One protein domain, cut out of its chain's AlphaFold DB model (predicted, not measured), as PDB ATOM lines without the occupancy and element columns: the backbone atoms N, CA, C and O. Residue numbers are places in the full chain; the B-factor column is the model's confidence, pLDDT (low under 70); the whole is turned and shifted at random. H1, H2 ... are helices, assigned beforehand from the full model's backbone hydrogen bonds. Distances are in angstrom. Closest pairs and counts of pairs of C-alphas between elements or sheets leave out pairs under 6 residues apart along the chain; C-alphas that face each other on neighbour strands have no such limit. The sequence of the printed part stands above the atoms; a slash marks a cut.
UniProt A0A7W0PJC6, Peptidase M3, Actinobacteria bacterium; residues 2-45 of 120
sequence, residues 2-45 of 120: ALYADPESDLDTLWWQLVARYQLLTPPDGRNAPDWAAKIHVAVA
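AT A GLANCE: This is residues 2 to 45 of the 120 residues of the protein "Peptidase M3" of Actinobacteria bacterium (UniProt A0A7W0PJC6). One longer helix, H2, has a long loop, residues 24 to 34, folding back from its end to bring the short H3 onto residues 11 to 15. H4 turns off H3 at a corner, and H1 precedes H2, with residues 4 to 9 sticking out. The printed part has 44 residues, four named helices in order H1 to H4 and no named strand: all helix. It is only just compact, close to loose, radius of gyration of the C-alphas 10.6 A, spanning 27 by 18 by 17 A.

IN THESE COORDINATES: Find C-alpha 2 at (-13.974, -34.215, 8.793); H1 runs from there to residue 5. H2, residues 11 to 23, measures 17.1 A. H3 is residues 35 to 38; H4, residues 40 to 43, ends at (-14.124, -46.838, 6.963).

HOW THE PARTS SIT: H1 and H2 are close but not clearly touching; their closest C-alphas, Leu 3 and Leu 11, are 7.1 A apart. H2 touches H3 with residues 11 to 15 alone, closest C-alphas Trp 15 and Trp 36, 5.7 A. H3 and H4 only just touch, only at the corner, with 3 pairs of C-alphas within 8 A, closest Ala 37 and Ala 43, 5.4 A. Every O i to N i+4 pair in H2 is within hydrogen-bond range; H1, H3 and H4 are too short for one.

THE WHOLE: The printed part has no cut; H2 to H3 is the long link. No printed residue is under 70 in pLDDT.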
ATOM      1  N   ALA A   2     -14.672 -34.691   9.998       93.38
ATOM      2  CA  ALA A   2     -13.974 -34.215   8.793       93.38
ATOM      3  C   ALA A   2     -14.156 -35.110   7.553       93.38
ATOM      4  O   ALA A   2     -14.651 -34.613   6.556       93.38
ATOM      5  N   LEU A   3     -13.924 -36.426   7.674       91.88
ATOM      6  CA  LEU A   3     -14.186 -37.411   6.607       91.88
ATOM      7  C   LEU A   3     -15.565 -37.262   5.935       91.88
ATOM      8  O   LEU A   3     -15.685 -37.442   4.736       91.88
ATOM      9  N   TYR A   4     -16.618 -36.944   6.695       91.88
ATOM     10  CA  TYR A   4     -17.972 -36.803   6.139       91.88
ATOM     11  C   TYR A   4     -18.265 -35.399   5.610       91.88
ATOM     12  O   TYR A   4     -19.237 -35.219   4.887       91.88
ATOM     13  N   ALA A   5     -17.487 -34.402   6.032       95.31
ATOM     14  CA  ALA A   5     -17.616 -33.036   5.542       95.31
ATOM     15  C   ALA A   5     -16.891 -32.869   4.199       95.31
ATOM     16  O   ALA A   5     -17.421 -32.204   3.316       95.31
ATOM     17  N   ASP A   6     -15.717 -33.487   4.064       96.69
ATOM     18  CA  ASP A   6     -14.917 -33.508   2.842       96.69
ATOM     19  C   ASP A   6     -14.087 -34.810   2.774       96.69
ATOM     20  O   ASP A   6     -13.013 -34.893   3.387       96.69
ATOM     21  N   PRO A   7     -14.587 -35.857   2.092       92.50
ATOM     22  CA  PRO A   7     -13.903 -37.146   2.001       92.50
ATOM     23  C   PRO A   7     -12.662 -37.125   1.101       92.50
ATOM     24  O   PRO A   7     -11.826 -38.012   1.241       92.50
ATOM     25  N   GLU A   8     -12.526 -36.127   0.224       95.69
ATOM     26  CA  GLU A   8     -11.394 -35.988  -0.707       95.69
ATOM     27  C   GLU A   8     -10.236 -35.177  -0.101       95.69
ATOM     28  O   GLU A   8      -9.190 -34.997  -0.728       95.69
ATOM     29  N   SER A   9     -10.415 -34.665   1.120       95.88
ATOM     30  CA  SER A   9      -9.365 -33.965   1.858       95.88
ATOM     31  C   SER A   9      -8.184 -34.882   2.204       95.88
ATOM     32  O   SER A   9      -8.272 -36.109   2.149       95.88
ATOM     33  N   ASP A  10      -7.059 -34.289   2.607       95.94
ATOM     34  CA  ASP A  10      -5.890 -35.040   3.078       95.94
ATOM     35  C   ASP A  10      -6.147 -35.655   4.471       95.94
ATOM     36  O   ASP A  10      -5.800 -35.105   5.527       95.94
ATOM     37  N   LEU A  11      -6.815 -36.808   4.466       94.81
ATOM     38  CA  LEU A  11      -7.201 -37.558   5.658       94.81
ATOM     39  C   LEU A  11      -6.009 -38.211   6.365       94.81
ATOM     40  O   LEU A  11      -6.070 -38.417   7.580       94.81
ATOM     41  N   ASP A  12      -4.934 -38.510   5.638       95.19
ATOM     42  CA  ASP A  12      -3.725 -39.140   6.174       95.19
ATOM     43  C   ASP A  12      -2.973 -38.145   7.062       95.19
ATOM     44  O   ASP A  12      -2.668 -38.441   8.225       95.19
ATOM     45  N   THR A  13      -2.779 -36.918   6.570       95.12
ATOM     46  CA  THR A  13      -2.211 -35.826   7.368       95.12
ATOM     47  C   THR A  13      -3.116 -35.480   8.548       95.12
ATOM     48  O   THR A  13      -2.641 -35.358   9.682       95.12
ATOM     49  N   LEU A  14      -4.432 -35.356   8.327       95.75
ATOM     50  CA  LEU A  14      -5.377 -35.045   9.403       95.75
ATOM     51  C   LEU A  14      -5.352 -36.104  10.515       95.75
ATOM     52  O   LEU A  14      -5.404 -35.767  11.701       95.75
ATOM     53  N   TRP A  15      -5.271 -37.383  10.156       95.62
ATOM     54  CA  TRP A  15      -5.181 -38.476  11.116       95.62
ATOM     55  C   TRP A  15      -3.975 -38.329  12.033       95.62
ATOM     56  O   TRP A  15      -4.129 -38.337  13.255       95.62
ATOM     57  N   TRP A  16      -2.790 -38.133  11.456       96.12
ATOM     58  CA  TRP A  16      -1.568 -37.990  12.236       96.12
ATOM     59  C   TRP A  16      -1.534 -36.696  13.053       96.12
ATOM     60  O   TRP A  16      -1.043 -36.718  14.180       96.12
ATOM     61  N   GLN A  17      -2.153 -35.608  12.581       96.06
ATOM     62  CA  GLN A  17      -2.371 -34.409  13.403       96.06
ATOM     63  C   GLN A  17      -3.232 -34.705  14.642       96.06
ATOM     64  O   GLN A  17      -2.925 -34.240  15.743       96.06
ATOM     65  N   LEU A  18      -4.308 -35.488  14.494       96.31
ATOM     66  CA  LEU A  18      -5.171 -35.883  15.613       96.31
ATOM     67  C   LEU A  18      -4.453 -36.839  16.574       96.31
ATOM     68  O   LEU A  18      -4.566 -36.678  17.789       96.31
ATOM     69  N   VAL A  19      -3.710 -37.812  16.045       96.25
ATOM     70  CA  VAL A  19      -2.904 -38.751  16.835       96.25
ATOM     71  C   VAL A  19      -1.839 -37.999  17.633       96.25
ATOM     72  O   VAL A  19      -1.776 -38.162  18.850       96.25
ATOM     73  N   ALA A  20      -1.081 -37.103  17.002       96.94
ATOM     74  CA  ALA A  20      -0.091 -36.281  17.692       96.94
ATOM     75  C   ALA A  20      -0.728 -35.409  18.778       96.94
ATOM     76  O   ALA A  20      -0.232 -35.351  19.899       96.94
ATOM     77  N   ARG A  21      -1.874 -34.780  18.492       97.81
ATOM     78  CA  ARG A  21      -2.554 -33.901  19.451       97.81
ATOM     79  C   ARG A  21      -3.128 -34.639  20.660       97.81
ATOM     80  O   ARG A  21      -3.025 -34.131  21.772       97.81
ATOM     81  N   TYR A  22      -3.804 -35.768  20.449       96.81
ATOM     82  CA  TYR A  22      -4.593 -36.424  21.500       96.81
ATOM     83  C   TYR A  22      -3.915 -37.642  22.119       96.81
ATOM     84  O   TYR A  22      -4.247 -38.002  23.243       96.81
ATOM     85  N   GLN A  23      -2.997 -38.285  21.398       96.19
ATOM     86  CA  GLN A  23      -2.263 -39.461  21.874       96.19
ATOM     87  C   GLN A  23      -0.787 -39.150  22.135       96.19
ATOM     88  O   GLN A  23      -0.090 -39.997  22.683       96.19
ATOM     89  N   LEU A  24      -0.320 -37.944  21.780       97.44
ATOM     90  CA  LEU A  24       1.063 -37.495  21.976       97.44
ATOM     91  C   LEU A  24       2.087 -38.388  21.256       97.44
ATOM     92  O   LEU A  24       3.205 -38.572  21.729       97.44
ATOM     93  N   LEU A  25       1.693 -38.947  20.107       96.94
ATOM     94  CA  LEU A  25       2.541 -39.807  19.286       96.94
ATOM     95  C   LEU A  25       3.023 -39.072  18.036       96.94
ATOM     96  O   LEU A  25       2.233 -38.449  17.324       96.94
ATOM     97  N   THR A  26       4.312 -39.199  17.738       94.69
ATOM     98  CA  THR A  26       4.908 -38.688  16.500       94.69
ATOM     99  C   THR A  26       4.623 -39.656  15.345       94.69
ATOM    100  O   THR A  26       4.775 -40.868  15.535       94.69
ATOM    101  N   PRO A  27       4.224 -39.167  14.155       92.94
ATOM    102  CA  PRO A  27       4.123 -40.014  12.971       92.94
ATOM    103  C   PRO A  27       5.478 -40.655  12.635       92.94
ATOM    104  O   PRO A  27       6.503 -39.987  12.767       92.94
ATOM    105  N   PRO A  28       5.513 -41.921  12.180       93.31
ATOM    106  CA  PRO A  28       6.736 -42.522  11.667       93.31
ATOM    107  C   PRO A  28       7.299 -41.724  10.484       93.31
ATOM    108  O   PRO A  28       6.541 -41.224   9.649       93.31
ATOM    109  N   ASP A  29       8.627 -41.646  10.387       94.44
ATOM    110  CA  ASP A  29       9.302 -40.914   9.313       94.44
ATOM    111  C   ASP A  29       8.876 -41.430   7.932       94.44
ATOM    112  O   ASP A  29       8.867 -42.633   7.662       94.44
ATOM    113  N   GLY A  30       8.504 -40.505   7.044       91.69
ATOM    114  CA  GLY A  30       8.083 -40.828   5.679       91.69
ATOM    115  C   GLY A  30       6.766 -41.610   5.573       91.69
ATOM    116  O   GLY A  30       6.473 -42.144   4.502       91.69
ATOM    117  N   ARG A  31       5.964 -41.706   6.646       90.62
ATOM    118  CA  ARG A  31       4.669 -42.397   6.611       90.62
ATOM    119  C   ARG A  31       3.696 -41.685   5.665       90.62
ATOM    120  O   ARG A  31       3.299 -40.555   5.919       90.62
ATOM    121  N   ASN A  32       3.278 -42.388   4.612       90.56
ATOM    122  CA  ASN A  32       2.230 -41.971   3.681       90.56
ATOM    123  C   ASN A  32       1.327 -43.175   3.372       90.56
ATOM    124  O   ASN A  32       1.656 -44.006   2.523       90.56
ATOM    125  N   ALA A  33       0.273 -43.346   4.167       92.75
ATOM    126  CA  ALA A  33      -0.655 -44.468   4.079       92.75
ATOM    127  C   ALA A  33      -1.966 -44.141   4.816       92.75
ATOM    128  O   ALA A  33      -1.928 -43.390   5.798       92.75
ATOM    129  N   PRO A  34      -3.084 -44.806   4.458       93.19
ATOM    130  CA  PRO A  34      -4.404 -44.542   5.025       93.19
ATOM    131  C   PRO A  34      -4.579 -45.134   6.431       93.19
ATOM    132  O   PRO A  34      -5.411 -46.008   6.672       93.19
ATOM    133  N   ASP A  35      -3.797 -44.652   7.396       94.38
ATOM    134  CA  ASP A  35      -3.831 -45.108   8.790       94.38
ATOM    135  C   ASP A  35      -5.183 -44.838   9.462       94.38
ATOM    136  O   ASP A  35      -5.627 -45.607  10.319       94.38
ATOM    137  N   TRP A  36      -5.898 -43.802   9.019       93.06
ATOM    138  CA  TRP A  36      -7.274 -43.552   9.447       93.06
ATOM    139  C   TRP A  36      -8.224 -44.705   9.100       93.06
ATOM    140  O   TRP A  36      -9.190 -44.943   9.831       93.06
ATOM    141  N   ALA A  37      -7.941 -45.449   8.026       92.56
ATOM    142  CA  ALA A  37      -8.737 -46.584   7.577       92.56
ATOM    143  C   ALA A  37      -8.383 -47.893   8.309       92.56
ATOM    144  O   ALA A  37      -9.114 -48.875   8.187       92.56
ATOM    145  N   ALA A  38      -7.326 -47.917   9.136       91.62
ATOM    146  CA  ALA A  38      -6.979 -49.088   9.949       91.62
ATOM    147  C   ALA A  38      -8.065 -49.427  10.987       91.62
ATOM    148  O   ALA A  38      -8.186 -50.567  11.442       91.62
ATOM    149  N   LYS A  39      -8.896 -48.446  11.364       88.44
ATOM    150  CA  LYS A  39     -10.095 -48.678  12.172       88.44
ATOM    151  C   LYS A  39     -11.278 -48.927  11.245       88.44
ATOM    152  O   LYS A  39     -11.864 -47.982  10.727       88.44
ATOM    153  N   ILE A  40     -11.698 -50.189  11.135       88.88
ATOM    154  CA  ILE A  40     -12.827 -50.597  10.280       88.88
ATOM    155  C   ILE A  40     -14.083 -49.736  10.502       88.88
ATOM    156  O   ILE A  40     -14.749 -49.351   9.550       88.88
ATOM    157  N   HIS A  41     -14.363 -49.336  11.745       90.38
ATOM    158  CA  HIS A  41     -15.512 -48.492  12.082       90.38
ATOM    159  C   HIS A  41     -15.452 -47.077  11.495       90.38
ATOM    160  O   HIS A  41     -16.483 -46.433  11.375       90.38
ATOM    161  N   VAL A  42     -14.268 -46.562  11.167       87.69
ATOM    162  CA  VAL A  42     -14.137 -45.279  10.468       87.69
ATOM    163  C   VAL A  42     -14.466 -45.464   8.986       87.69
ATOM    164  O   VAL A  42     -15.175 -44.636   8.420       87.69
ATOM    165  N   ALA A  43     -14.004 -46.568   8.392       84.06
ATOM    166  CA  ALA A  43     -14.124 -46.838   6.963       84.06
ATOM    167  C   ALA A  43     -15.498 -47.391   6.537       84.06
ATOM    168  O   ALA A  43     -16.028 -46.969   5.516       84.06
ATOM    169  N   VAL A  44     -16.086 -48.323   7.297       88.56
ATOM    170  CA  VAL A  44     -17.271 -49.092   6.849       88.56
ATOM    171  C   VAL A  44     -18.517 -48.896   7.713       88.56
ATOM    172  O   VAL A  44     -19.607 -49.276   7.299       88.56
ATOM    173  N   ALA A  45     -18.381 -48.322   8.914       90.75
ATOM    174  CA  ALA A  45     -19.494 -48.126   9.847       90.75
ATOM    175  C   ALA A  45     -19.690 -46.628  10.132       90.75
ATOM    176  O   ALA A  45     -19.232 -46.117  11.160       90.75
TER     177      ALA A  45